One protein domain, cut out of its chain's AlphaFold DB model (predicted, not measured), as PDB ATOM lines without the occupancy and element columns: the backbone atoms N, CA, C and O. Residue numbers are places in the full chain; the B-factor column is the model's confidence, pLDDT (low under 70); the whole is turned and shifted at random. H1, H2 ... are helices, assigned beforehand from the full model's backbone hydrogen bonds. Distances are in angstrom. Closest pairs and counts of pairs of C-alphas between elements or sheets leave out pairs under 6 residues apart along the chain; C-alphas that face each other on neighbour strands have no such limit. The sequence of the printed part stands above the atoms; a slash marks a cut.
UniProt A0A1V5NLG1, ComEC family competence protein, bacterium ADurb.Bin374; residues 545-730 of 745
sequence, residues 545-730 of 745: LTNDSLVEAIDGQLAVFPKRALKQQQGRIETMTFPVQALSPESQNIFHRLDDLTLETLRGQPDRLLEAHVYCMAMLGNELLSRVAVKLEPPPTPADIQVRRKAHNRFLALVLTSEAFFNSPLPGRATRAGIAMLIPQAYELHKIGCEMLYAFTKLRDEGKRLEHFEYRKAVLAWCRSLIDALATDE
ATOM      1  N   LEU A 545     248.049 252.465 318.879       80.56
ATOM      2  CA  LEU A 545     246.654 252.170 319.220       80.56
ATOM      3  C   LEU A 545     246.499 250.918 320.098       80.56
ATOM      4  O   LEU A 545     245.437 250.704 320.679       80.56
ATOM      5  N   THR A 546     247.551 250.099 320.220       78.19
ATOM      6  CA  THR A 546     247.573 248.911 321.094       78.19
ATOM      7  C   THR A 546     248.181 249.161 322.477       78.19
ATOM      8  O   THR A 546     248.153 248.260 323.313       78.19
ATOM      9  N   ASN A 547     248.705 250.365 322.738       80.38
ATOM     10  CA  ASN A 547     249.282 250.749 324.024       80.38
ATOM     11  C   ASN A 547     248.421 251.833 324.685       80.38
ATOM     12  O   ASN A 547     248.412 252.987 324.252       80.38
ATOM     13  N   ASP A 548     247.730 251.465 325.763       78.00
ATOM     14  CA  ASP A 548     246.758 252.326 326.439       78.00
ATOM     15  C   ASP A 548     247.333 253.677 326.894       78.00
ATOM     16  O   ASP A 548     246.618 254.678 326.825       78.00
ATOM     17  N   SER A 549     248.607 253.741 327.307       76.06
ATOM     18  CA  SER A 549     249.229 255.001 327.749       76.06
ATOM     19  C   SER A 549     249.526 255.956 326.588       76.06
ATOM     20  O   SER A 549     249.417 257.172 326.752       76.06
ATOM     21  N   LEU A 550     249.820 255.429 325.394       78.50
ATOM     22  CA  LEU A 550     249.983 256.237 324.182       78.50
ATOM     23  C   LEU A 550     248.632 256.731 323.660       78.50
ATOM     24  O   LEU A 550     248.523 257.900 323.296       78.50
ATOM     25  N   VAL A 551     247.588 255.893 323.684       82.50
ATOM     26  CA  VAL A 551     246.218 256.306 323.329       82.50
ATOM     27  C   VAL A 551     245.746 257.460 324.220       82.50
ATOM     28  O   VAL A 551     245.180 258.427 323.719       82.50
ATOM     29  N   GLU A 552     246.022 257.400 325.523       82.56
ATOM     30  CA  GLU A 552     245.656 258.438 326.493       82.56
ATOM     31  C   GLU A 552     246.488 259.721 326.353       82.56
ATOM     32  O   GLU A 552     245.934 260.819 326.423       82.56
ATOM     33  N   ALA A 553     247.786 259.607 326.057       79.62
ATOM     34  CA  ALA A 553     248.620 260.760 325.719       79.62
ATOM     35  C   ALA A 553     248.131 261.473 324.442       79.62
ATOM     36  O   ALA A 553     248.079 262.704 324.408       79.62
ATOM     37  N   ILE A 554     247.721 260.719 323.413       81.44
ATOM     38  CA  ILE A 554     247.147 261.268 322.177       81.44
ATOM     39  C   ILE A 554     245.780 261.914 322.459       81.44
ATOM     40  O   ILE A 554     245.562 263.052 322.050       81.44
ATOM     41  N   ASP A 555     244.874 261.249 323.186       83.25
ATOM     42  CA  ASP A 555     243.551 261.793 323.545       83.25
ATOM     43  C   ASP A 555     243.679 263.103 324.349       83.25
ATOM     44  O   ASP A 555     242.991 264.086 324.063       83.25
ATOM     45  N   GLY A 556     244.631 263.150 325.289       80.81
ATOM     46  CA  GLY A 556     244.972 264.337 326.074       80.81
ATOM     47  C   GLY A 556     245.522 265.489 325.230       80.81
ATOM     48  O   GLY A 556     245.026 266.611 325.338       80.81
ATOM     49  N   GLN A 557     246.489 265.238 324.339       80.62
ATOM     50  CA  GLN A 557     247.008 266.271 323.428       80.62
ATOM     51  C   GLN A 557     245.915 266.790 322.478       80.62
ATOM     52  O   GLN A 557     245.749 267.999 322.310       80.62
ATOM     53  N   LEU A 558     245.090 265.893 321.929       79.56
ATOM     54  CA  LEU A 558     243.950 266.246 321.080       79.56
ATOM     55  C   LEU A 558     242.828 266.999 321.820       79.56
ATOM     56  O   LEU A 558     241.982 267.611 321.164       79.56
ATOM     57  N   ALA A 559     242.785 266.962 323.156       76.12
ATOM     58  CA  ALA A 559     241.829 267.724 323.957       76.12
ATOM     59  C   ALA A 559     242.226 269.203 324.134       76.12
ATOM     60  O   ALA A 559     241.345 270.032 324.375       76.12
ATOM     61  N   VAL A 560     243.516 269.537 323.984       72.69
ATOM     62  CA  VAL A 560     244.042 270.914 324.081       72.69
ATOM     63  C   VAL A 560     243.713 271.737 322.829       72.69
ATOM     64  O   VAL A 560     243.469 272.941 322.922       72.69
ATOM     65  N   PHE A 561     243.671 271.109 321.648       70.19
ATOM     66  CA  PHE A 561     243.408 271.824 320.397       70.19
ATOM     67  C   PHE A 561     241.949 272.317 320.290       70.19
ATOM     68  O   PHE A 561     241.004 271.631 320.700       70.19
ATOM     69  N   PRO A 562     241.715 273.513 319.713       58.75
ATOM     70  CA  PRO A 562     240.378 274.085 319.622       58.75
ATOM     71  C   PRO A 562     239.472 273.222 318.733       58.75
ATOM     72  O   PRO A 562     239.702 273.079 317.537       58.75
ATOM     73  N   LYS A 563     238.368 272.714 319.298       53.03
ATOM     74  CA  LYS A 563     237.437 271.752 318.657       53.03
ATOM     75  C   LYS A 563     236.735 272.252 317.372       53.03
ATOM     76  O   LYS A 563     235.970 271.502 316.752       53.03
ATOM     77  N   ARG A 564     236.969 273.501 316.955       47.53
ATOM     78  CA  ARG A 564     236.454 274.152 315.735       47.53
ATOM     79  C   ARG A 564     237.619 274.336 314.745       47.53
ATOM     80  O   ARG A 564     238.692 274.757 315.162       47.53
ATOM     81  N   ALA A 565     237.389 274.061 313.460       44.22
ATOM     82  CA  ALA A 565     238.394 274.245 312.409       44.22
ATOM     83  C   ALA A 565     238.925 275.695 312.361       44.22
ATOM     84  O   ALA A 565     238.197 276.640 312.694       44.22
ATOM     85  N   LEU A 566     240.194 275.858 311.972       44.41
ATOM     86  CA  LEU A 566     240.827 277.165 311.780       44.41
ATOM     87  C   LEU A 566     240.112 277.907 310.649       44.41
ATOM     88  O   LEU A 566     239.865 277.331 309.607       44.41
ATOM     89  N   LYS A 567     239.781 279.192 310.804       43.47
ATOM     90  CA  LYS A 567     239.239 279.948 309.664       43.47
ATOM     91  C   LYS A 567     240.328 280.077 308.591       43.47
ATOM     92  O   LYS A 567     241.294 280.787 308.854       43.47
ATOM     93  N   GLN A 568     240.112 279.493 307.410       40.12
ATOM     94  CA  GLN A 568     240.646 279.918 306.105       40.12
ATOM     95  C   GLN A 568     241.604 281.131 306.154       40.12
ATOM     96  O   GLN A 568     241.171 282.278 306.006       40.12
ATOM     97  N   GLN A 569     242.906 280.881 306.309       37.22
ATOM     98  CA  GLN A 569     243.905 281.803 305.768       37.22
ATOM     99  C   GLN A 569     243.981 281.612 304.245       37.22
ATOM    100  O   GLN A 569     243.452 280.642 303.698       37.22
ATOM    101  N   GLN A 570     244.579 282.569 303.535       37.06
ATOM    102  CA  GLN A 570     244.628 282.574 302.071       37.06
ATOM    103  C   GLN A 570     245.660 281.572 301.534       37.06
ATOM    104  O   GLN A 570     246.709 281.959 301.042       37.06
ATOM    105  N   GLY A 571     245.321 280.287 301.602       38.78
ATOM    106  CA  GLY A 571     246.129 279.181 301.092       38.78
ATOM    107  C   GLY A 571     245.229 278.017 300.697       38.78
ATOM    108  O   GLY A 571     245.149 277.021 301.407       38.78
ATOM    109  N   ARG A 572     244.498 278.152 299.581       40.44
ATOM    110  CA  ARG A 572     243.775 277.008 299.000       40.44
ATOM    111  C   ARG A 572     244.784 275.911 298.683       40.44
ATOM    112  O   ARG A 572     245.783 276.194 298.030       40.44
ATOM    113  N   ILE A 573     244.474 274.674 299.055       43.03
ATOM    114  CA  ILE A 573     245.225 273.522 298.561       43.03
ATOM    115  C   ILE A 573     245.103 273.497 297.039       43.03
ATOM    116  O   ILE A 573     244.001 273.520 296.481       43.03
ATOM    117  N   GLU A 574     246.250 273.508 296.372       39.97
ATOM    118  CA  GLU A 574     246.311 273.541 294.922       39.97
ATOM    119  C   GLU A 574     245.802 272.225 294.310       39.97
ATOM    120  O   GLU A 574     245.936 271.138 294.872       39.97
ATOM    121  N   THR A 575     245.195 272.353 293.127       40.41
ATOM    122  CA  THR A 575     245.168 271.315 292.080       40.41
ATOM    123  C   THR A 575     244.676 269.895 292.429       40.41
ATOM    124  O   THR A 575     245.070 268.937 291.765       40.41
ATOM    125  N   MET A 576     243.680 269.733 293.313       43.66
ATOM    126  CA  MET A 576     242.807 268.539 293.279       43.66
ATOM    127  C   MET A 576     241.306 268.852 293.214       43.66
ATOM    128  O   MET A 576     240.690 269.342 294.159       43.66
ATOM    129  N   THR A 577     240.682 268.456 292.101       59.28
ATOM    130  CA  THR A 577     239.227 268.426 291.876       59.28
ATOM    131  C   THR A 577     238.568 267.240 292.594       59.28
ATOM    132  O   THR A 577     237.939 266.377 291.981       59.28
ATOM    133  N   PHE A 578     238.727 267.173 293.916       73.44
ATOM    134  CA  PHE A 578     238.148 266.108 294.731       73.44
ATOM    135  C   PHE A 578     236.625 266.311 294.935       73.44
ATOM    136  O   PHE A 578     236.202 267.409 295.315       73.44
ATOM    137  N   PRO A 579     235.773 265.286 294.726       79.62
ATOM    138  CA  PRO A 579     234.319 265.414 294.829       79.62
ATOM    139  C   PRO A 579     233.839 265.365 296.293       79.62
ATOM    140  O   PRO A 579     233.198 264.408 296.715       79.62
ATOM    141  N   VAL A 580     234.116 266.417 297.078       82.69
ATOM    142  CA  VAL A 580     233.797 266.483 298.526       82.69
ATOM    143  C   VAL A 580     232.340 266.108 298.827       82.69
ATOM    144  O   VAL A 580     232.082 265.345 299.750       82.69
ATOM    145  N   GLN A 581     231.386 266.568 298.010       83.75
ATOM    146  CA  GLN A 581     229.951 266.285 298.183       83.75
ATOM    147  C   GLN A 581     229.585 264.793 298.079       83.75
ATOM    148  O   GLN A 581     228.509 264.407 298.527       83.75
ATOM    149  N   ALA A 582     230.462 263.960 297.508       83.81
ATOM    150  CA  ALA A 582     230.270 262.520 297.392       83.81
ATOM    151  C   ALA A 582     230.834 261.722 298.585       83.81
ATOM    152  O   ALA A 582     230.575 260.524 298.662       83.81
ATOM    153  N   LEU A 583     231.551 262.340 299.536       87.12
ATOM    154  CA  LEU A 583     231.908 261.726 300.832       87.12
ATOM    155  C   LEU A 583     230.682 261.586 301.752       87.12
ATOM    156  O   LEU A 583     229.677 262.275 301.560       87.12
ATOM    157  N   SER A 584     230.761 260.747 302.790       88.50
ATOM    158  CA  SER A 584     229.746 260.743 303.857       88.50
ATOM    159  C   SER A 584     229.741 262.071 304.651       88.50
ATOM    160  O   SER A 584     230.763 262.762 304.693       88.50
ATOM    161  N   PRO A 585     228.629 262.461 305.313       85.88
ATOM    162  CA  PRO A 585     228.513 263.776 305.960       85.88
ATOM    163  C   PRO A 585     229.576 264.078 307.028       85.88
ATOM    164  O   PRO A 585     230.021 265.220 307.144       85.88
ATOM    165  N   GLU A 586     230.025 263.075 307.788       86.44
ATOM    166  CA  GLU A 586     231.099 263.270 308.770       86.44
ATOM    167  C   GLU A 586     232.480 263.327 308.094       86.44
ATOM    168  O   GLU A 586     233.289 264.182 308.441       86.44
ATOM    169  N   SER A 587     232.726 262.553 307.033       88.75
ATOM    170  CA  SER A 587     233.936 262.717 306.215       88.75
ATOM    171  C   SER A 587     234.008 264.082 305.520       88.75
ATOM    172  O   SER A 587     235.102 264.600 305.344       88.75
ATOM    173  N   GLN A 588     232.880 264.723 305.182       86.00
ATOM    174  CA  GLN A 588     232.867 266.112 304.691       86.00
ATOM    175  C   GLN A 588     233.313 267.112 305.777       86.00
ATOM    176  O   GLN A 588     234.082 268.034 305.504       86.00
ATOM    177  N   ASN A 589     232.887 266.908 307.029       83.81
ATOM    178  CA  ASN A 589     233.319 267.688 308.199       83.81
ATOM    179  C   ASN A 589     234.824 267.490 308.478       83.81
ATOM    180  O   ASN A 589     235.544 268.465 308.699       83.81
ATOM    181  N   ILE A 590     235.317 266.250 308.389       86.81
ATOM    182  CA  ILE A 590     236.746 265.921 308.515       86.81
ATOM    183  C   ILE A 590     237.561 266.513 307.352       86.81
ATOM    184  O   ILE A 590     238.600 267.125 307.594       86.81
ATOM    185  N   PHE A 591     237.077 266.421 306.109       85.62
ATOM    186  CA  PHE A 591     237.733 267.002 304.933       85.62
ATOM    187  C   PHE A 591     237.931 268.513 305.090       85.62
ATOM    188  O   PHE A 591     239.032 269.005 304.870       85.62
ATOM    189  N   HIS A 592     236.908 269.257 305.520       81.31
ATOM    190  CA  HIS A 592     237.047 270.700 305.739       81.31
ATOM    191  C   HIS A 592     238.029 271.038 306.873       81.31
ATOM    192  O   HIS A 592     238.815 271.969 306.739       81.31
ATOM    193  N   ARG A 593     238.068 270.238 307.948       82.38
ATOM    194  CA  ARG A 593     239.071 270.386 309.021       82.38
ATOM    195  C   ARG A 593     240.501 270.118 308.551       82.38
ATOM    196  O   ARG A 593     241.425 270.730 309.070       82.38
ATOM    197  N   LEU A 594     240.674 269.216 307.585       82.50
ATOM    198  CA  LEU A 594     241.947 268.976 306.911       82.50
ATOM    199  C   LEU A 594     242.298 270.119 305.947       82.50
ATOM    200  O   LEU A 594     243.461 270.506 305.864       82.50
ATOM    201  N   ASP A 595     241.338 270.650 305.187       77.50
ATOM    202  CA  ASP A 595     241.527 271.774 304.248       77.50
ATOM    203  C   ASP A 595     242.067 273.020 304.976       77.50
ATOM    204  O   ASP A 595     243.035 273.631 304.531       77.50
ATOM    205  N   ASP A 596     241.543 273.295 306.176       71.88
ATOM    206  CA  ASP A 596     242.009 274.353 307.084       71.88
ATOM    207  C   ASP A 596     243.385 274.064 307.763       71.88
ATOM    208  O   ASP A 596     243.892 274.901 308.512       71.88
ATOM    209  N   LEU A 597     244.009 272.901 307.516       78.38
ATOM    210  CA  LEU A 597     245.347 272.508 308.000       78.38
ATOM    211  C   LEU A 597     246.319 272.366 306.813       78.38
ATOM    212  O   LEU A 597     246.620 271.266 306.339       78.38
ATOM    213  N   THR A 598     246.785 273.511 306.308       75.44
ATOM    214  CA  THR A 598     247.691 273.620 305.150       75.44
ATOM    215  C   THR A 598     249.167 273.467 305.544       75.44
ATOM    216  O   THR A 598     249.517 273.474 306.726       75.44
ATOM    217  N   LEU A 599     250.067 273.370 304.556       72.88
ATOM    218  CA  LEU A 599     251.518 273.332 304.794       72.88
ATOM    219  C   LEU A 599     252.021 274.588 305.529       72.88
ATOM    220  O   LEU A 599     252.899 274.492 306.381       72.88
ATOM    221  N   GLU A 600     251.456 275.758 305.233       70.88
ATOM    222  CA  GLU A 600     251.803 277.021 305.898       70.88
ATOM    223  C   GLU A 600     251.281 277.053 307.337       70.88
ATOM    224  O   GLU A 600     252.014 277.396 308.264       70.88
ATOM    225  N   THR A 601     250.044 276.596 307.548       74.06
ATOM    226  CA  THR A 601     249.452 276.464 308.882       74.06
ATOM    227  C   THR A 601     250.248 275.497 309.763       74.06
ATOM    228  O   THR A 601     250.503 275.806 310.924       74.06
ATOM    229  N   LEU A 602     250.705 274.364 309.218       75.19
ATOM    230  CA  LEU A 602     251.525 273.381 309.939       75.19
ATOM    231  C   LEU A 602     253.001 273.796 310.093       75.19
ATOM    232  O   LEU A 602     253.685 273.263 310.965       75.19
ATOM    233  N   ARG A 603     253.495 274.772 309.318       73.31
ATOM    234  CA  ARG A 603     254.757 275.479 309.619       73.31
ATOM    235  C   ARG A 603     254.589 276.428 310.810       73.31
ATOM    236  O   ARG A 603     255.454 276.464 311.676       73.31
ATOM    237  N   GLY A 604     253.478 277.167 310.874       71.50
ATOM    238  CA  GLY A 604     253.189 278.099 311.973       71.50
ATOM    239  C   GLY A 604     252.709 277.442 313.276       71.50
ATOM    240  O   GLY A 604     252.853 278.032 314.342       71.50
ATOM    241  N   GLN A 605     252.123 276.242 313.210       77.69
ATOM    242  CA  GLN A 605     251.572 275.501 314.356       77.69
ATOM    243  C   GLN A 605     251.954 274.005 314.270       77.69
ATOM    244  O   GLN A 605     251.080 273.164 314.034       77.69
ATOM    245  N   PRO A 606     253.244 273.643 314.448       70.62
ATOM    246  CA  PRO A 606     253.745 272.286 314.190       70.62
ATOM    247  C   PRO A 606     253.091 271.201 315.056       70.62
ATOM    248  O   PRO A 606     252.888 270.087 314.580       70.62
ATOM    249  N   ASP A 607     252.675 271.521 316.284       73.75
ATOM    250  CA  ASP A 607     251.999 270.566 317.175       73.75
ATOM    251  C   ASP A 607     250.647 270.069 316.624       73.75
ATOM    252  O   ASP A 607     250.178 268.991 316.991       73.75
ATOM    253  N   ARG A 608     250.033 270.795 315.676       82.12
ATOM    254  CA  ARG A 608     248.773 270.388 315.026       82.12
ATOM    255  C   ARG A 608     248.955 269.336 313.931       82.12
ATOM    256  O   ARG A 608     247.966 268.870 313.367       82.12
ATOM    257  N   LEU A 609     250.188 268.907 313.659       84.81
ATOM    258  CA  LEU A 609     250.476 267.785 312.761       84.81
ATOM    259  C   LEU A 609     249.824 266.480 313.255       84.81
ATOM    260  O   LEU A 609     249.297 265.714 312.449       84.81
ATOM    261  N   LEU A 610     249.772 266.276 314.579       86.06
ATOM    262  CA  LEU A 610     249.066 265.153 315.204       86.06
ATOM    263  C   LEU A 610     247.550 265.215 314.942       86.06
ATOM    264  O   LEU A 610     246.944 264.215 314.566       86.06
ATOM    265  N   GLU A 611     246.944 266.398 315.088       87.75
ATOM    266  CA  GLU A 611     245.521 266.626 314.802       87.75
ATOM    267  C   GLU A 611     245.205 266.355 313.321       87.75
ATOM    268  O   GLU A 611     244.268 265.616 313.015       87.75
ATOM    269  N   ALA A 612     246.027 266.884 312.405       88.31
ATOM    270  CA  ALA A 612     245.901 266.641 310.970       88.31
ATOM    271  C   ALA A 612     245.986 265.143 310.635       88.31
ATOM    272  O   ALA A 612     245.183 264.621 309.861       88.31
ATOM    273  N   HIS A 613     246.938 264.420 311.227       91.31
ATOM    274  CA  HIS A 613     247.124 263.000 310.945       91.31
ATOM    275  C   HIS A 613     245.978 262.130 311.486       91.31
ATOM    276  O   HIS A 613     245.460 261.275 310.761       91.31
ATOM    277  N   VAL A 614     245.496 262.412 312.702       91.25
ATOM    278  CA  VAL A 614     244.317 261.740 313.273       91.25
ATOM    279  C   VAL A 614     243.057 262.036 312.453       91.25
ATOM    280  O   VAL A 614     242.239 261.137 312.267       91.25
ATOM    281  N   TYR A 615     242.908 263.233 311.874       93.38
ATOM    282  CA  TYR A 615     241.834 263.510 310.913       93.38
ATOM    283  C   TYR A 615     241.953 262.672 309.627       93.38
ATOM    284  O   TYR A 615     240.943 262.137 309.171       93.38
ATOM    285  N   CYS A 616     243.149 262.480 309.056       92.56
ATOM    286  CA  CYS A 616     243.326 261.588 307.900       92.56
ATOM    287  C   CYS A 616     242.906 260.142 308.215       92.56
ATOM    288  O   CYS A 616     242.122 259.558 307.466       92.56
ATOM    289  N   MET A 617     243.368 259.583 309.339       94.38
ATOM    290  CA  MET A 617     242.980 258.231 309.768       94.38
ATOM    291  C   MET A 617     241.476 258.131 310.085       94.38
ATOM    292  O   MET A 617     240.829 257.159 309.702       94.38
ATOM    293  N   ALA A 618     240.882 259.149 310.720       94.06
ATOM    294  CA  ALA A 618     239.454 259.166 311.034       94.06
ATOM    295  C   ALA A 618     238.569 259.253 309.778       94.06
ATOM    296  O   ALA A 618     237.481 258.681 309.767       94.06
ATOM    297  N   MET A 619     239.021 259.926 308.711       94.44
ATOM    298  CA  MET A 619     238.311 259.969 307.426       94.44
ATOM    299  C   MET A 619     238.314 258.599 306.735       94.44
ATOM    300  O   MET A 619     237.264 258.139 306.284       94.44
ATOM    301  N   LEU A 620     239.473 257.927 306.715       94.00
ATOM    302  CA  LEU A 620     239.631 256.557 306.217       94.00
ATOM    303  C   LEU A 620     238.700 255.593 306.972       94.00
ATOM    304  O   LEU A 620     237.883 254.905 306.358       94.00
ATOM    305  N   GLY A 621     238.766 255.608 308.307       91.81
ATOM    306  CA  GLY A 621     237.928 254.779 309.172       91.81
ATOM    307  C   GLY A 621     236.431 255.077 309.040       91.81
ATOM    308  O   GLY A 621     235.626 254.150 309.005       91.81
ATOM    309  N   ASN A 622     236.034 256.344 308.903       95.38
ATOM    310  CA  ASN A 622     234.627 256.715 308.771       95.38
ATOM    311  C   ASN A 622     234.023 256.318 307.410       95.38
ATOM    312  O   ASN A 622     232.902 255.812 307.382       95.38
ATOM    313  N   GLU A 623     234.729 256.483 306.284       93.19
ATOM    314  CA  GLU A 623     234.245 255.960 304.991       93.19
ATOM    315  C   GLU A 623     234.176 254.421 304.996       93.19
ATOM    316  O   GLU A 623     233.190 253.848 304.528       93.19
ATOM    317  N   LEU A 624     235.170 253.744 305.584       90.81
ATOM    318  CA  LEU A 624     235.177 252.288 305.748       90.81
ATOM    319  C   LEU A 624     233.955 251.808 306.556       90.81
ATOM    320  O   LEU A 624     233.170 250.989 306.080       90.81
ATOM    321  N   LEU A 625     233.736 252.358 307.751       89.88
ATOM    322  CA  LEU A 625     232.642 251.943 308.633       89.88
ATOM    323  C   LEU A 625     231.260 252.325 308.075       89.88
ATOM    324  O   LEU A 625     230.340 251.512 308.119       89.88
ATOM    325  N   SER A 626     231.096 253.526 307.509       90.00
ATOM    326  CA  SER A 626     229.782 254.003 307.043       90.00
ATOM    327  C   SER A 626     229.350 253.469 305.671       90.00
ATOM    328  O   SER A 626     228.159 253.516 305.363       90.00
ATOM    329  N   ARG A 627     230.277 252.973 304.832       87.62
ATOM    330  CA  ARG A 627     229.973 252.574 303.439       87.62
ATOM    331  C   ARG A 627     230.483 251.201 303.019       87.62
ATOM    332  O   ARG A 627     229.856 250.585 302.157       87.62
ATOM    333  N   VAL A 628     231.579 250.717 303.603       86.12
ATOM    334  CA  VAL A 628     232.096 249.366 303.334       86.12
ATOM    335  C   VAL A 628     231.484 248.362 304.305       86.12
ATOM    336  O   VAL A 628     230.872 247.399 303.856       86.12
ATOM    337  N   ALA A 629     231.554 248.614 305.617       85.31
ATOM    338  CA  ALA A 629     231.057 247.678 306.629       85.31
ATOM    339  C   ALA A 629     229.541 247.409 306.501       85.31
ATOM    340  O   ALA A 629     229.100 246.271 306.629       85.31
ATOM    341  N   VAL A 630     228.749 248.428 306.143       85.31
ATOM    342  CA  VAL A 630     227.295 248.321 305.884       85.31
ATOM    343  C   VAL A 630     226.962 247.459 304.646       85.31
ATOM    344  O   VAL A 630     225.828 247.015 304.493       85.31
ATOM    345  N   LYS A 631     227.935 247.197 303.760       84.12
ATOM    346  CA  LYS A 631     227.787 246.361 302.551       84.12
ATOM    347  C   LYS A 631     228.408 244.956 302.692       84.12
ATOM    348  O   LYS A 631     228.534 244.264 301.684       84.12
ATOM    349  N   LEU A 632     228.796 244.544 303.901       85.31
ATOM    350  CA  LEU A 632     229.267 243.184 304.189       85.31
ATOM    351  C   LEU A 632     228.097 242.207 304.347       85.31
ATOM    352  O   LEU A 632     227.016 242.578 304.803       85.31
ATOM    353  N   GLU A 633     228.332 240.945 303.997       81.81
ATOM    354  CA  GLU A 633     227.320 239.887 303.984       81.81
ATOM    355  C   GLU A 633     227.891 238.652 304.727       81.81
ATOM    356  O   GLU A 633     228.819 238.022 304.219       81.81
ATOM    357  N   PRO A 634     227.400 238.296 305.939       83.44
ATOM    358  CA  PRO A 634     226.378 238.986 306.735       83.44
ATOM    359  C   PRO A 634     226.852 240.345 307.298       83.44
ATOM    360  O   PRO A 634     228.053 240.532 307.527       83.44
ATOM    361  N   PRO A 635     225.915 241.277 307.565       80.50
ATOM    362  CA  PRO A 635     226.232 242.603 308.091       80.50
ATOM    363  C   PRO A 635     226.857 242.537 309.498       80.50
ATOM    364  O   PRO A 635     226.601 241.590 310.247       80.50
ATOM    365  N   PRO A 636     227.672 243.538 309.881       82.44
ATOM    366  CA  PRO A 636     228.358 243.568 311.168       82.44
ATOM    367  C   PRO A 636     227.385 243.753 312.335       82.44
ATOM    368  O   PRO A 636     226.534 244.644 312.330       82.44
ATOM    369  N   THR A 637     227.559 242.942 313.374       81.19
ATOM    370  CA  THR A 637     226.858 243.067 314.656       81.19
ATOM    371  C   THR A 637     227.710 243.840 315.675       81.19
ATOM    372  O   THR A 637     228.934 243.892 315.537       81.19
ATOM    373  N   PRO A 638     227.124 244.383 316.761       75.88
ATOM    374  CA  PRO A 638     227.898 245.003 317.843       75.88
ATOM    375  C   PRO A 638     228.895 244.064 318.545       75.88
ATOM    376  O   PRO A 638     229.786 244.543 319.237       75.88
ATOM    377  N   ALA A 639     228.764 242.742 318.378       77.12
ATOM    378  CA  ALA A 639     229.708 241.760 318.909       77.12
ATOM    379  C   ALA A 639     230.956 241.576 318.020       77.12
ATOM    380  O   ALA A 639     231.998 241.163 318.532       77.12
ATOM    381  N   ASP A 640     230.863 241.901 316.722       78.31
ATOM    382  CA  ASP A 640     231.954 241.751 315.746       78.31
ATOM    383  C   ASP A 640     233.046 242.834 315.881       78.31
ATOM    384  O   ASP A 640     234.181 242.602 315.469       78.31
ATOM    385  N   ILE A 641     232.731 244.014 316.440       81.25
ATOM    386  CA  ILE A 641     233.666 245.150 316.573       81.25
ATOM    387  C   ILE A 641     233.831 245.527 318.049       81.25
ATOM    388  O   ILE A 641     233.084 246.342 318.590       81.25
ATOM    389  N   GLN A 642     234.844 244.958 318.703       79.44
ATOM    390  CA  GLN A 642     235.138 245.220 320.115       79.44
ATOM    391  C   GLN A 642     236.276 246.240 320.258       79.44
ATOM    392  O   GLN A 642     237.458 245.910 320.162       79.44
ATOM    393  N   VAL A 643     235.914 247.504 320.490       82.06
ATOM    394  CA  VAL A 643     236.878 248.595 320.704       82.06
ATOM    395  C   VAL A 643     237.439 248.515 322.128       82.06
ATOM    396  O   VAL A 643     236.705 248.719 323.093       82.06
ATOM    397  N   ARG A 644     238.744 248.229 322.264       67.81
ATOM    398  CA  ARG A 644     239.399 247.945 323.560       67.81
ATOM    399  C   ARG A 644     239.297 249.077 324.590       67.81
ATOM    400  O   ARG A 644     239.093 248.801 325.768       67.81
ATOM    401  N   ARG A 645     239.430 250.338 324.160       74.69
ATOM    402  CA  ARG A 645     239.415 251.521 325.039       74.69
ATOM    403  C   ARG A 645     238.545 252.637 324.455       74.69
ATOM    404  O   ARG A 645     238.484 252.826 323.244       74.69
ATOM    405  N   LYS A 646     237.873 253.393 325.327       74.62
ATOM    406  CA  LYS A 646     237.117 254.605 324.961       74.62
ATOM    407  C   LYS A 646     238.055 255.816 324.939       74.62
ATOM    408  O   LYS A 646     238.743 256.051 325.927       74.62
ATOM    409  N   ALA A 647     238.025 256.587 323.855       83.38
ATOM    410  CA  ALA A 647     238.651 257.908 323.753       83.38
ATOM    411  C   ALA A 647     237.589 259.016 323.866       83.38
ATOM    412  O   ALA A 647     236.454 258.840 323.412       83.38
ATOM    413  N   HIS A 648     237.950 260.164 324.438       81.44
ATOM    414  CA  HIS A 648     237.073 261.333 324.558       81.44
ATOM    415  C   HIS A 648     237.035 262.147 323.258       81.44
ATOM    416  O   HIS A 648     236.025 262.780 322.934       81.44
ATOM    417  N   ASN A 649     238.121 262.132 322.484       88.12
ATOM    418  CA  ASN A 649     238.156 262.708 321.155       88.12
ATOM    419  C   ASN A 649     237.449 261.783 320.148       88.12
ATOM    420  O   ASN A 649     237.921 260.694 319.819       88.12
ATOM    421  N   ARG A 650     236.328 262.261 319.593       87.31
ATOM    422  CA  ARG A 650     235.491 261.509 318.639       87.31
ATOM    423  C   ARG A 650     236.224 261.016 317.382       87.31
ATOM    424  O   ARG A 650     235.792 260.038 316.783       87.31
ATOM    425  N   PHE A 651     237.300 261.685 316.966       91.06
ATOM    426  CA  PHE A 651     238.072 261.291 315.787       91.06
ATOM    427  C   PHE A 651     239.062 260.172 316.130       91.06
ATOM    428  O   PHE A 651     239.148 259.199 315.390       91.06
ATOM    429  N   LEU A 652     239.710 260.237 317.298       89.62
ATOM    430  CA  LEU A 652     240.502 259.118 317.822       89.62
ATOM    431  C   LEU A 652     239.620 257.884 318.075       89.62
ATOM    432  O   LEU A 652     240.018 256.770 317.750       89.62
ATOM    433  N   ALA A 653     238.386 258.072 318.554       88.12
ATOM    434  CA  ALA A 653     237.415 256.984 318.694       88.12
ATOM    435  C   ALA A 653     237.060 256.313 317.347       88.12
ATOM    436  O   ALA A 653     236.955 255.088 317.292       88.12
ATOM    437  N   LEU A 654     236.936 257.074 316.248       89.56
ATOM    438  CA  LEU A 654     236.765 256.511 314.897       89.56
ATOM    439  C   LEU A 654     237.983 255.678 314.465       89.56
ATOM    440  O   LEU A 654     237.804 254.583 313.938       89.56
ATOM    441  N   VAL A 655     239.202 256.150 314.745       92.31
ATOM    442  CA  VAL A 655     240.459 255.436 314.440       92.31
ATOM    443  C   VAL A 655     240.600 254.139 315.249       92.31
ATOM    444  O   VAL A 655     240.961 253.101 314.701       92.31
ATOM    445  N   LEU A 656     240.240 254.157 316.535       89.94
ATOM    446  CA  LEU A 656     240.176 252.950 317.370       89.94
ATOM    447  C   LEU A 656     239.087 251.969 316.893       89.94
ATOM    448  O   LEU A 656     239.226 250.758 317.062       89.94
ATOM    449  N   THR A 657     238.020 252.472 316.264       89.38
ATOM    450  CA  THR A 657     236.955 251.633 315.690       89.38
ATOM    451  C   THR A 657     237.366 251.026 314.343       89.38
ATOM    452  O   THR A 657     237.007 249.880 314.074       89.38
ATOM    453  N   SER A 658     238.158 251.717 313.511       90.00
ATOM    454  CA  SER A 658     238.729 251.112 312.296       90.00
ATOM    455  C   SER A 658     239.828 250.098 312.617       90.00
ATOM    456  O   SER A 658     239.835 249.026 312.020       90.00
ATOM    457  N   GLU A 659     240.675 250.355 313.621       91.31
ATOM    458  CA  GLU A 659     241.602 249.354 314.176       91.31
ATOM    459  C   GLU A 659     240.837 248.099 314.643       91.31
ATOM    460  O   GLU A 659     241.179 246.982 314.255       91.31
ATOM    461  N   ALA A 660     239.748 248.259 315.404       88.12
ATOM    462  CA  ALA A 660     238.912 247.133 315.830       88.12
ATOM    463  C   ALA A 660     238.246 246.395 314.650       88.12
ATOM    464  O   ALA A 660     238.150 245.171 314.679       88.12
ATOM    465  N   PHE A 661     237.831 247.106 313.594       90.50
ATOM    466  CA  PHE A 661     237.305 246.496 312.368       90.50
ATOM    467  C   PHE A 661     238.366 245.662 311.636       90.50
ATOM    468  O   PHE A 661     238.084 244.528 311.253       90.50
ATOM    469  N   PHE A 662     239.588 246.176 311.460       89.38
ATOM    470  CA  PHE A 662     240.655 245.455 310.757       89.38
ATOM    471  C   PHE A 662     241.162 244.221 311.517       89.38
ATOM    472  O   PHE A 662     241.538 243.241 310.882       89.38
ATOM    473  N   ASN A 663     241.119 244.234 312.853       86.94
ATOM    474  CA  ASN A 663     241.455 243.077 313.695       86.94
ATOM    475  C   ASN A 663     240.278 242.093 313.906       86.94
ATOM    476  O   ASN A 663     240.400 241.141 314.677       86.94
ATOM    477  N   SER A 664     239.133 242.313 313.252       86.44
ATOM    478  CA  SER A 664     237.956 241.429 313.291       86.44
ATOM    479  C   SER A 664     237.913 240.496 312.064       86.44
ATOM    480  O   SER A 664     238.638 240.728 311.098       86.44
ATOM    481  N   PRO A 665     237.026 239.480 312.008       83.88
ATOM    482  CA  PRO A 665     236.795 238.705 310.784       83.88
ATOM    483  C   PRO A 665     235.977 239.450 309.703       83.88
ATOM    484  O   PRO A 665     235.728 238.890 308.634       83.88
ATOM    485  N   LEU A 666     235.531 240.692 309.943       85.81
ATOM    486  CA  LEU A 666     234.701 241.460 309.002       85.81
ATOM    487  C   LEU A 666     235.344 241.753 307.631       85.81
ATOM    488  O   LEU A 666     234.612 241.664 306.644       85.81
ATOM    489  N   PRO A 667     236.658 242.044 307.501       85.62
ATOM    490  CA  PRO A 667     237.312 242.247 306.205       85.62
ATOM    491  C   PRO A 667     237.094 241.097 305.208       85.62
ATOM    492  O   PRO A 667     237.016 241.337 304.006       85.62
ATOM    493  N   GLY A 668     236.936 239.860 305.700       82.69
ATOM    494  CA  GLY A 668     236.664 238.674 304.882       82.69
ATOM    495  C   GLY A 668     235.208 238.514 304.417       82.69
ATOM    496  O   GLY A 668     234.950 237.696 303.542       82.69
ATOM    497  N   ARG A 669     234.249 239.291 304.949       84.19
ATOM    498  CA  ARG A 669     232.808 239.214 304.599       84.19
ATOM    499  C   ARG A 669     232.426 240.051 303.361       84.19
ATOM    500  O   ARG A 669     231.257 240.379 303.155       84.19
ATOM    501  N   ALA A 670     233.408 240.462 302.557       82.81
ATOM    502  CA  ALA A 670     233.220 241.359 301.418       82.81
ATOM    503  C   ALA A 670     232.946 240.588 300.114       82.81
ATOM    504  O   ALA A 670     233.856 240.272 299.353       82.81
ATOM    505  N   THR A 671     231.672 240.323 299.821       74.25
ATOM    506  CA  THR A 671     231.229 239.555 298.637       74.25
ATOM    507  C   THR A 671     231.413 240.286 297.300       74.25
ATOM    508  O   THR A 671     231.478 239.659 296.243       74.25
ATOM    509  N   ARG A 672     231.500 241.624 297.306       79.19
ATOM    510  CA  ARG A 672     231.534 242.451 296.084       79.19
ATOM    511  C   ARG A 672     232.967 242.787 295.693       79.19
ATOM    512  O   ARG A 672     233.596 243.613 296.349       79.19
ATOM    513  N   ALA A 673     233.449 242.222 294.583       73.62
ATOM    514  CA  ALA A 673     234.841 242.325 294.123       73.62
ATOM    515  C   ALA A 673     235.449 243.745 294.194       73.62
ATOM    516  O   ALA A 673     236.526 243.923 294.755       73.62
ATOM    517  N   GLY A 674     234.742 244.769 293.698       76.25
ATOM    518  CA  GLY A 674     235.229 246.159 293.717       76.25
ATOM    519  C   GLY A 674     235.346 246.790 295.114       76.25
ATOM    520  O   GLY A 674     236.110 247.729 295.288       76.25
ATOM    521  N   ILE A 675     234.628 246.269 296.113       80.88
ATOM    522  CA  ILE A 675     234.754 246.675 297.523       80.88
ATOM    523  C   ILE A 675     235.817 245.814 298.221       80.88
ATOM    524  O   ILE A 675     236.658 246.344 298.943       80.88
ATOM    525  N   ALA A 676     235.834 244.506 297.948       82.12
ATOM    526  CA  ALA A 676     236.823 243.568 298.476       82.12
ATOM    527  C   ALA A 676     238.265 243.973 298.121       82.12
ATOM    528  O   ALA A 676     239.140 243.921 298.978       82.12
ATOM    529  N   MET A 677     238.510 244.463 296.900       85.62
ATOM    530  CA  MET A 677     239.825 244.971 296.475       85.62
ATOM    531  C   MET A 677     240.273 246.246 297.212       85.62
ATOM    532  O   MET A 677     241.473 246.499 297.313       85.62
ATOM    533  N   LEU A 678     239.341 247.046 297.742       89.06
ATOM    534  CA  LEU A 678     239.650 248.294 298.450       89.06
ATOM    535  C   LEU A 678     239.952 248.082 299.939       89.06
ATOM    536  O   LEU A 678     240.599 248.938 300.541       89.06
ATOM    537  N   ILE A 679     239.526 246.967 300.541       89.38
ATOM    538  CA  ILE A 679     239.744 246.692 301.971       89.38
ATOM    539  C   ILE A 679     241.235 246.463 302.310       89.38
ATOM    540  O   ILE A 679     241.710 247.115 303.240       89.38
ATOM    541  N   PRO A 680     242.022 245.655 301.565       89.31
ATOM    542  CA  PRO A 680     243.467 245.541 301.787       89.31
ATOM    543  C   PRO A 680     244.215 246.869 301.602       89.31
ATOM    544  O   PRO A 680     245.132 247.175 302.358       89.31
ATOM    545  N   GLN A 681     243.786 247.699 300.642       91.06
ATOM    546  CA  GLN A 681     244.355 249.037 300.438       91.06
ATOM    547  C   GLN A 681     244.069 249.957 301.634       91.06
ATOM    548  O   GLN A 681     244.948 250.694 302.074       91.06
ATOM    549  N   ALA A 682     242.859 249.880 302.198       91.00
ATOM    550  CA  ALA A 682     242.501 250.602 303.415       91.00
ATOM    551  C   ALA A 682     243.308 250.120 304.631       91.00
ATOM    552  O   ALA A 682     243.672 250.936 305.472       91.00
ATOM    553  N   TYR A 683     243.605 248.818 304.714       91.81
ATOM    554  CA  TYR A 683     244.397 248.240 305.800       91.81
ATOM    555  C   TYR A 683     245.854 248.711 305.770       91.81
ATOM    556  O   TYR A 683     246.353 249.189 306.786       91.81
ATOM    557  N   GLU A 684     246.524 248.663 304.613       90.44
ATOM    558  CA  GLU A 684     247.899 249.170 304.498       90.44
ATOM    559  C   GLU A 684     247.967 250.691 304.724       90.44
ATOM    560  O   GLU A 684     248.875 251.160 305.408       90.44
ATOM    561  N   LEU A 685     246.972 251.469 304.274       92.06
ATOM    562  CA  LEU A 685     246.872 252.890 304.640       92.06
ATOM    563  C   LEU A 685     246.682 253.085 306.153       92.06
ATOM    564  O   LEU A 685     247.380 253.894 306.753       92.06
ATOM    565  N   HIS A 686     245.800 252.325 306.807       91.94
ATOM    566  CA  HIS A 686     245.601 252.419 308.259       91.94
ATOM    567  C   HIS A 686     246.877 252.047 309.035       91.94
ATOM    568  O   HIS A 686     247.236 252.734 309.991       91.94
ATOM    569  N   LYS A 687     247.609 251.024 308.585       89.69
ATOM    570  CA  LYS A 687     248.899 250.580 309.136       89.69
ATOM    571  C   LYS A 687     250.003 251.631 308.981       89.69
ATOM    572  O   LYS A 687     250.655 251.945 309.972       89.69
ATOM    573  N   ILE A 688     250.159 252.233 307.797       88.25
ATOM    574  CA  ILE A 688     251.068 253.377 307.581       88.25
ATOM    575  C   ILE A 688     250.685 254.535 308.514       88.25
ATOM    576  O   ILE A 688     251.553 255.123 309.156       88.25
ATOM    577  N   GLY A 689     249.386 254.810 308.669       89.38
ATOM    578  CA  GLY A 689     248.887 255.772 309.652       89.38
ATOM    579  C   GLY A 689     249.315 255.438 311.086       89.38
ATOM    580  O   GLY A 689     249.787 256.306 311.808       89.38
ATOM    581  N   CYS A 690     249.240 254.173 311.504       88.06
ATOM    582  CA  CYS A 690     249.684 253.756 312.838       88.06
ATOM    583  C   CYS A 690     251.199 253.939 313.047       88.06
ATOM    584  O   CYS A 690     251.608 254.432 314.102       88.06
ATOM    585  N   GLU A 691     252.031 253.598 312.056       84.38
ATOM    586  CA  GLU A 691     253.486 253.812 312.122       84.38
ATOM    587  C   GLU A 691     253.833 255.306 312.238       84.38
ATOM    588  O   GLU A 691     254.621 255.707 313.099       84.38
ATOM    589  N   MET A 692     253.189 256.153 311.432       84.62
ATOM    590  CA  MET A 692     253.367 257.606 311.481       84.62
ATOM    591  C   MET A 692     252.844 258.218 312.789       84.62
ATOM    592  O   MET A 692     253.505 259.074 313.375       84.62
ATOM    593  N   LEU A 693     251.701 257.751 313.296       84.81
ATOM    594  CA  LEU A 693     251.125 258.192 314.568       84.81
ATOM    595  C   LEU A 693     252.074 257.917 315.748       84.81
ATOM    596  O   LEU A 693     252.244 258.787 316.603       84.81
ATOM    597  N   TYR A 694     252.759 256.769 315.763       77.12
ATOM    598  CA  TYR A 694     253.837 256.486 316.723       77.12
ATOM    599  C   TYR A 694     255.037 257.420 316.519       77.12
ATOM    600  O   TYR A 694     255.580 257.989 317.467       77.12
ATOM    601  N   ALA A 695     255.428 257.637 315.262       72.69
ATOM    602  CA  ALA A 695     256.540 258.511 314.918       72.69
ATOM    603  C   ALA A 695     256.310 259.982 315.325       72.69
ATOM    604  O   ALA A 695     257.300 260.684 315.554       72.69
ATOM    605  N   PHE A 696     255.053 260.435 315.444       74.06
ATOM    606  CA  PHE A 696     254.684 261.758 315.964       74.06
ATOM    607  C   PHE A 696     254.674 261.843 317.498       74.06
ATOM    608  O   PHE A 696     255.021 262.897 318.027       74.06
ATOM    609  N   THR A 697     254.337 260.773 318.232       67.31
ATOM    610  CA  THR A 697     254.348 260.817 319.711       67.31
ATOM    611  C   THR A 697     255.757 260.815 320.307       67.31
ATOM    612  O   THR A 697     255.948 261.376 321.384       67.31
ATOM    613  N   LYS A 698     256.749 260.227 319.618       61.50
ATOM    614  CA  LYS A 698     258.148 260.161 320.095       61.50
ATOM    615  C   LYS A 698     259.069 261.295 319.617       61.50
ATOM    616  O   LYS A 698     260.051 261.575 320.298       61.50
ATOM    617  N   LEU A 699     258.829 261.921 318.458       52.69
ATOM    618  CA  LEU A 699     259.817 262.803 317.805       52.69
ATOM    619  C   LEU A 699     259.174 263.973 317.035       52.69
ATOM    620  O   LEU A 699     258.579 263.767 315.975       52.69
ATOM    621  N   ARG A 700     259.401 265.210 317.510       52.09
ATOM    622  CA  ARG A 700     259.118 266.476 316.793       52.09
ATOM    623  C   ARG A 700     260.119 266.693 315.642       52.09
ATOM    624  O   ARG A 700     260.998 267.544 315.722       52.09
ATOM    625  N   ASP A 701     259.999 265.885 314.595       54.91
ATOM    626  CA  ASP A 701     260.862 265.926 313.409       54.91
ATOM    627  C   ASP A 701     260.213 266.727 312.263       54.91
ATOM    628  O   ASP A 701     259.029 266.569 311.954       54.91
ATOM    629  N   GLU A 702     261.002 267.585 311.621       53.50
ATOM    630  CA  GLU A 702     260.590 268.454 310.520       53.50
ATOM    631  C   GLU A 702     260.257 267.678 309.231       53.50
ATOM    632  O   GLU A 702     259.379 268.115 308.474       53.50
ATOM    633  N   GLY A 703     260.930 266.544 308.983       57.91
ATOM    634  CA  GLY A 703     260.805 265.762 307.743       57.91
ATOM    635  C   GLY A 703     259.434 265.097 307.578       57.91
ATOM    636  O   GLY A 703     258.832 265.143 306.502       57.91
ATOM    637  N   LYS A 704     258.871 264.593 308.683       67.62
ATOM    638  CA  LYS A 704     257.593 263.853 308.725       67.62
ATOM    639  C   LYS A 704     256.371 264.684 308.315       67.62
ATOM    640  O   LYS A 704     255.300 264.142 308.041       67.62
ATOM    641  N   ARG A 705     256.511 266.013 308.230       70.12
ATOM    642  CA  ARG A 705     255.479 266.889 307.648       70.12
ATOM    643  C   ARG A 705     255.261 266.597 306.165       70.12
ATOM    644  O   ARG A 705     254.121 266.653 305.718       70.12
ATOM    645  N   LEU A 706     256.315 266.276 305.408       71.19
ATOM    646  CA  LEU A 706     256.194 265.969 303.981       71.19
ATOM    647  C   LEU A 706     255.506 264.611 303.776       71.19
ATOM    648  O   LEU A 706     254.546 264.509 303.015       71.19
ATOM    649  N   GLU A 707     255.920 263.608 304.555       81.50
ATOM    650  CA  GLU A 707     255.291 262.283 304.617       81.50
ATOM    651  C   GLU A 707     253.790 262.383 304.931       81.50
ATOM    652  O   GLU A 707     252.980 261.718 304.288       81.50
ATOM    653  N   HIS A 708     253.387 263.263 305.863       86.19
ATOM    654  CA  HIS A 708     251.973 263.494 306.176       86.19
ATOM    655  C   HIS A 708     251.171 263.972 304.955       86.19
ATOM    656  O   HIS A 708     250.033 263.534 304.769       86.19
ATOM    657  N   PHE A 709     251.733 264.839 304.104       84.00
ATOM    658  CA  PHE A 709     251.032 265.304 302.906       84.00
ATOM    659  C   PHE A 709     250.917 264.220 301.828       84.00
ATOM    660  O   PHE A 709     249.862 264.128 301.198       84.00
ATOM    661  N   GLU A 710     251.914 263.347 301.660       85.12
ATOM    662  CA  GLU A 710     251.784 262.185 300.768       85.12
ATOM    663  C   GLU A 710     250.782 261.154 301.314       85.12
ATOM    664  O   GLU A 710     249.906 260.696 300.579       85.12
ATOM    665  N   TYR A 711     250.805 260.879 302.623       89.81
ATOM    666  CA  TYR A 711     249.804 260.040 303.287       89.81
ATOM    667  C   TYR A 711     248.379 260.583 303.096       89.81
ATOM    668  O   TYR A 711     247.459 259.857 302.709       89.81
ATOM    669  N   ARG A 712     248.194 261.893 303.283       90.75
ATOM    670  CA  ARG A 712     246.923 262.592 303.061       90.75
ATOM    671  C   ARG A 712     246.435 262.473 301.613       90.75
ATOM    672  O   ARG A 712     245.241 262.245 301.407       90.75
ATOM    673  N   LYS A 713     247.323 262.601 300.617       87.31
ATOM    674  CA  LYS A 713     246.981 262.358 299.202       87.31
ATOM    675  C   LYS A 713     246.544 260.909 298.980       87.31
ATOM    676  O   LYS A 713     245.545 260.691 298.301       87.31
ATOM    677  N   ALA A 714     247.242 259.937 299.568       89.56
ATOM    678  CA  ALA A 714     246.936 258.517 299.408       89.56
ATOM    679  C   ALA A 714     245.565 258.139 300.006       89.56
ATOM    680  O   ALA A 714     244.771 257.469 299.344       89.56
ATOM    681  N   VAL A 715     245.227 258.653 301.196       92.19
ATOM    682  CA  VAL A 715     243.885 258.492 301.789       92.19
ATOM    683  C   VAL A 715     242.803 259.128 300.905       92.19
ATOM    684  O   VAL A 715     241.777 258.500 300.649       92.19
ATOM    685  N   LEU A 716     243.028 260.337 300.378       90.88
ATOM    686  CA  LEU A 716     242.082 260.982 299.456       90.88
ATOM    687  C   LEU A 716     241.918 260.207 298.138       90.88
ATOM    688  O   LEU A 716     240.799 260.074 297.646       90.88
ATOM    689  N   ALA A 717     242.999 259.653 297.585       89.38
ATOM    690  CA  ALA A 717     242.943 258.803 296.399       89.38
ATOM    691  C   ALA A 717     242.098 257.541 296.652       89.38
ATOM    692  O   ALA A 717     241.218 257.230 295.852       89.38
ATOM    693  N   TRP A 718     242.282 256.873 297.796       93.69
ATOM    694  CA  TRP A 718     241.458 255.725 298.188       93.69
ATOM    695  C   TRP A 718     239.977 256.098 298.372       93.69
ATOM    696  O   TRP A 718     239.103 255.412 297.839       93.69
ATOM    697  N   CYS A 719     239.673 257.222 299.035       92.25
ATOM    698  CA  CYS A 719     238.294 257.707 299.172       92.25
ATOM    699  C   CYS A 719     237.629 257.964 297.808       92.25
ATOM    700  O   CYS A 719     236.439 257.696 297.647       92.25
ATOM    701  N   ARG A 720     238.386 258.448 296.813       90.12
ATOM    702  CA  ARG A 720     237.895 258.611 295.437       90.12
ATOM    703  C   ARG A 720     237.603 257.262 294.779       90.12
ATOM    704  O   ARG A 720     236.499 257.077 294.276       90.12
ATOM    705  N   SER A 721     238.533 256.309 294.852       90.62
ATOM    706  CA  SER A 721     238.335 254.950 294.327       90.62
ATOM    707  C   SER A 721     237.113 254.257 294.941       90.62
ATOM    708  O   SER A 721     236.375 253.573 294.233       90.62
ATOM    709  N   LEU A 722     236.842 254.480 296.234       90.69
ATOM    710  CA  LEU A 722     235.627 253.999 296.894       90.69
ATOM    711  C   LEU A 722     234.357 254.656 296.330       90.69
ATOM    712  O   LEU A 722     233.392 253.951 296.044       90.69
ATOM    713  N   ILE A 723     234.345 255.979 296.141       88.94
ATOM    714  CA  ILE A 723     233.214 256.702 295.531       88.94
ATOM    715  C   ILE A 723     232.921 256.165 294.119       88.94
ATOM    716  O   ILE A 723     231.773 255.840 293.812       88.94
ATOM    717  N   ASP A 724     233.952 256.006 293.287       87.44
ATOM    718  CA  ASP A 724     233.818 255.542 291.903       87.44
ATOM    719  C   ASP A 724     233.368 254.060 291.833       87.44
ATOM    720  O   ASP A 724     232.516 253.692 291.011       87.44
ATOM    721  N   ALA A 725     233.840 253.208 292.754       86.44
ATOM    722  CA  ALA A 725     233.378 251.825 292.899       86.44
ATOM    723  C   ALA A 725     231.904 251.737 293.345       86.44
ATOM    724  O   ALA A 725     231.130 250.954 292.784       86.44
ATOM    725  N   LEU A 726     231.485 252.562 294.311       84.31
ATOM    726  CA  LEU A 726     230.100 252.611 294.799       84.31
ATOM    727  C   LEU A 726     229.129 253.121 293.722       84.31
ATOM    728  O   LEU A 726     228.071 252.521 293.530       84.31
ATOM    729  N   ALA A 727     229.505 254.155 292.964       82.88
ATOM    730  CA  ALA A 727     228.709 254.654 291.839       82.88
ATOM    731  C   ALA A 727     228.564 253.613 290.708       82.88
ATOM    732  O   ALA A 727     227.558 253.589 289.993       82.88
ATOM    733  N   THR A 728     229.546 252.720 290.556       78.31
ATOM    734  CA  THR A 728     229.497 251.606 289.596       78.31
ATOM    735  C   THR A 728     228.574 250.471 290.074       78.31
ATOM    736  O   THR A 728     227.816 249.930 289.266       78.31
ATOM    737  N   ASP A 729     228.569 250.154 291.376       69.25
ATOM    738  CA  ASP A 729     227.621 249.219 292.026       69.25
ATOM    739  C   ASP A 729     226.163 249.707 291.879       69.25
ATOM    740  O   ASP A 729     225.273 248.928 291.539       69.25
ATOM    741  N   GLU A 730     225.910 251.012 292.031       67.50
ATOM    742  CA  GLU A 730     224.572 251.597 291.840       67.50
ATOM    743  C   GLU A 730     224.102 251.598 290.379       67.50
ATOM    744  O   GLU A 730     222.944 251.269 290.111       67.50
TER     745      GLU A 730
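What this domain is: This is residues 545 to 730 of the 745 residues of the protein "ComEC family competence protein" of bacterium ADurb.Bin374 (UniProt A0A1V5NLG1). Three long helices, H4, H8 and H9, lie side by side as an up-and-down bundle, each running against the one before; H4 passes through the middle of the domain, with the shorter H2 and H5 packed on it. A long link, residues 561 to 584, loops round the outside between H1 and H2. The printed part has 186 residues, with nine named helices, H1 to H9 in chain order, and no named strand: all helix. It is compact, with a radius of gyration of the C-alphas of 16.2 A and spans of 47 by 39 by 27 A.

How they stand to each other: H9, residues 704 to 730, and H8, residues 678 to 698, form a helical hairpin, closest at the C-alphas of Leu 685 and Val 715, 7.0 A, at a shallow tilt of 21 degrees; H9 touches H8 with residues 711 to 722 alone. The hub H4, residues 606 to 631, touches H9 at C-alphas 616 and 712, 6.1 A, and H8 at 617 and 689, 6.4 A. H4 touches H2, residues 585 to 595, with residues 612 to 623 alone, closest at C-alphas 619 and 587, 5.3 A. With residues 614 to 625 alone it touches H5, residues 650 to 662, at a steep tilt of 51 degrees, closest at C-alphas 621 and 658, 4.9 A. H1, residues 548 to 560, H3, residues 599 to 604, and H6, residues 666 to 669, are near H4. H7, residues 673 to 676, only just touches H9, with 3 pairs of C-alphas within 8 A, closest at C-alphas 674 and 725, 6.0 A. Every O i to N i+4 pair is within hydrogen-bond range in H2, H3, H5, H8 and H9, against 8 of 9 in H1 and 17 of 22 in H4; H6 and H7 are too short for one.

Where its parts are: H9 is 39.1 A long, H4 38.5 A and H8 30.8 A. H4 has a kink of 28 degrees near residue 625. C-alpha 548 of H1 is at (246.758, 252.326, 326.439) and C-alpha 730 of H9 at (224.572, 251.597, 291.840).

The domain as a whole: The C-alphas farthest apart, of Gly 604 and Pro 634, are 47.7 A apart. The printed part has no cut; the links H1 to H2 and H4 to H5 are long. Residues 562 to 577, 644, 697 to 704 and 729 to 730 have pLDDT under 70.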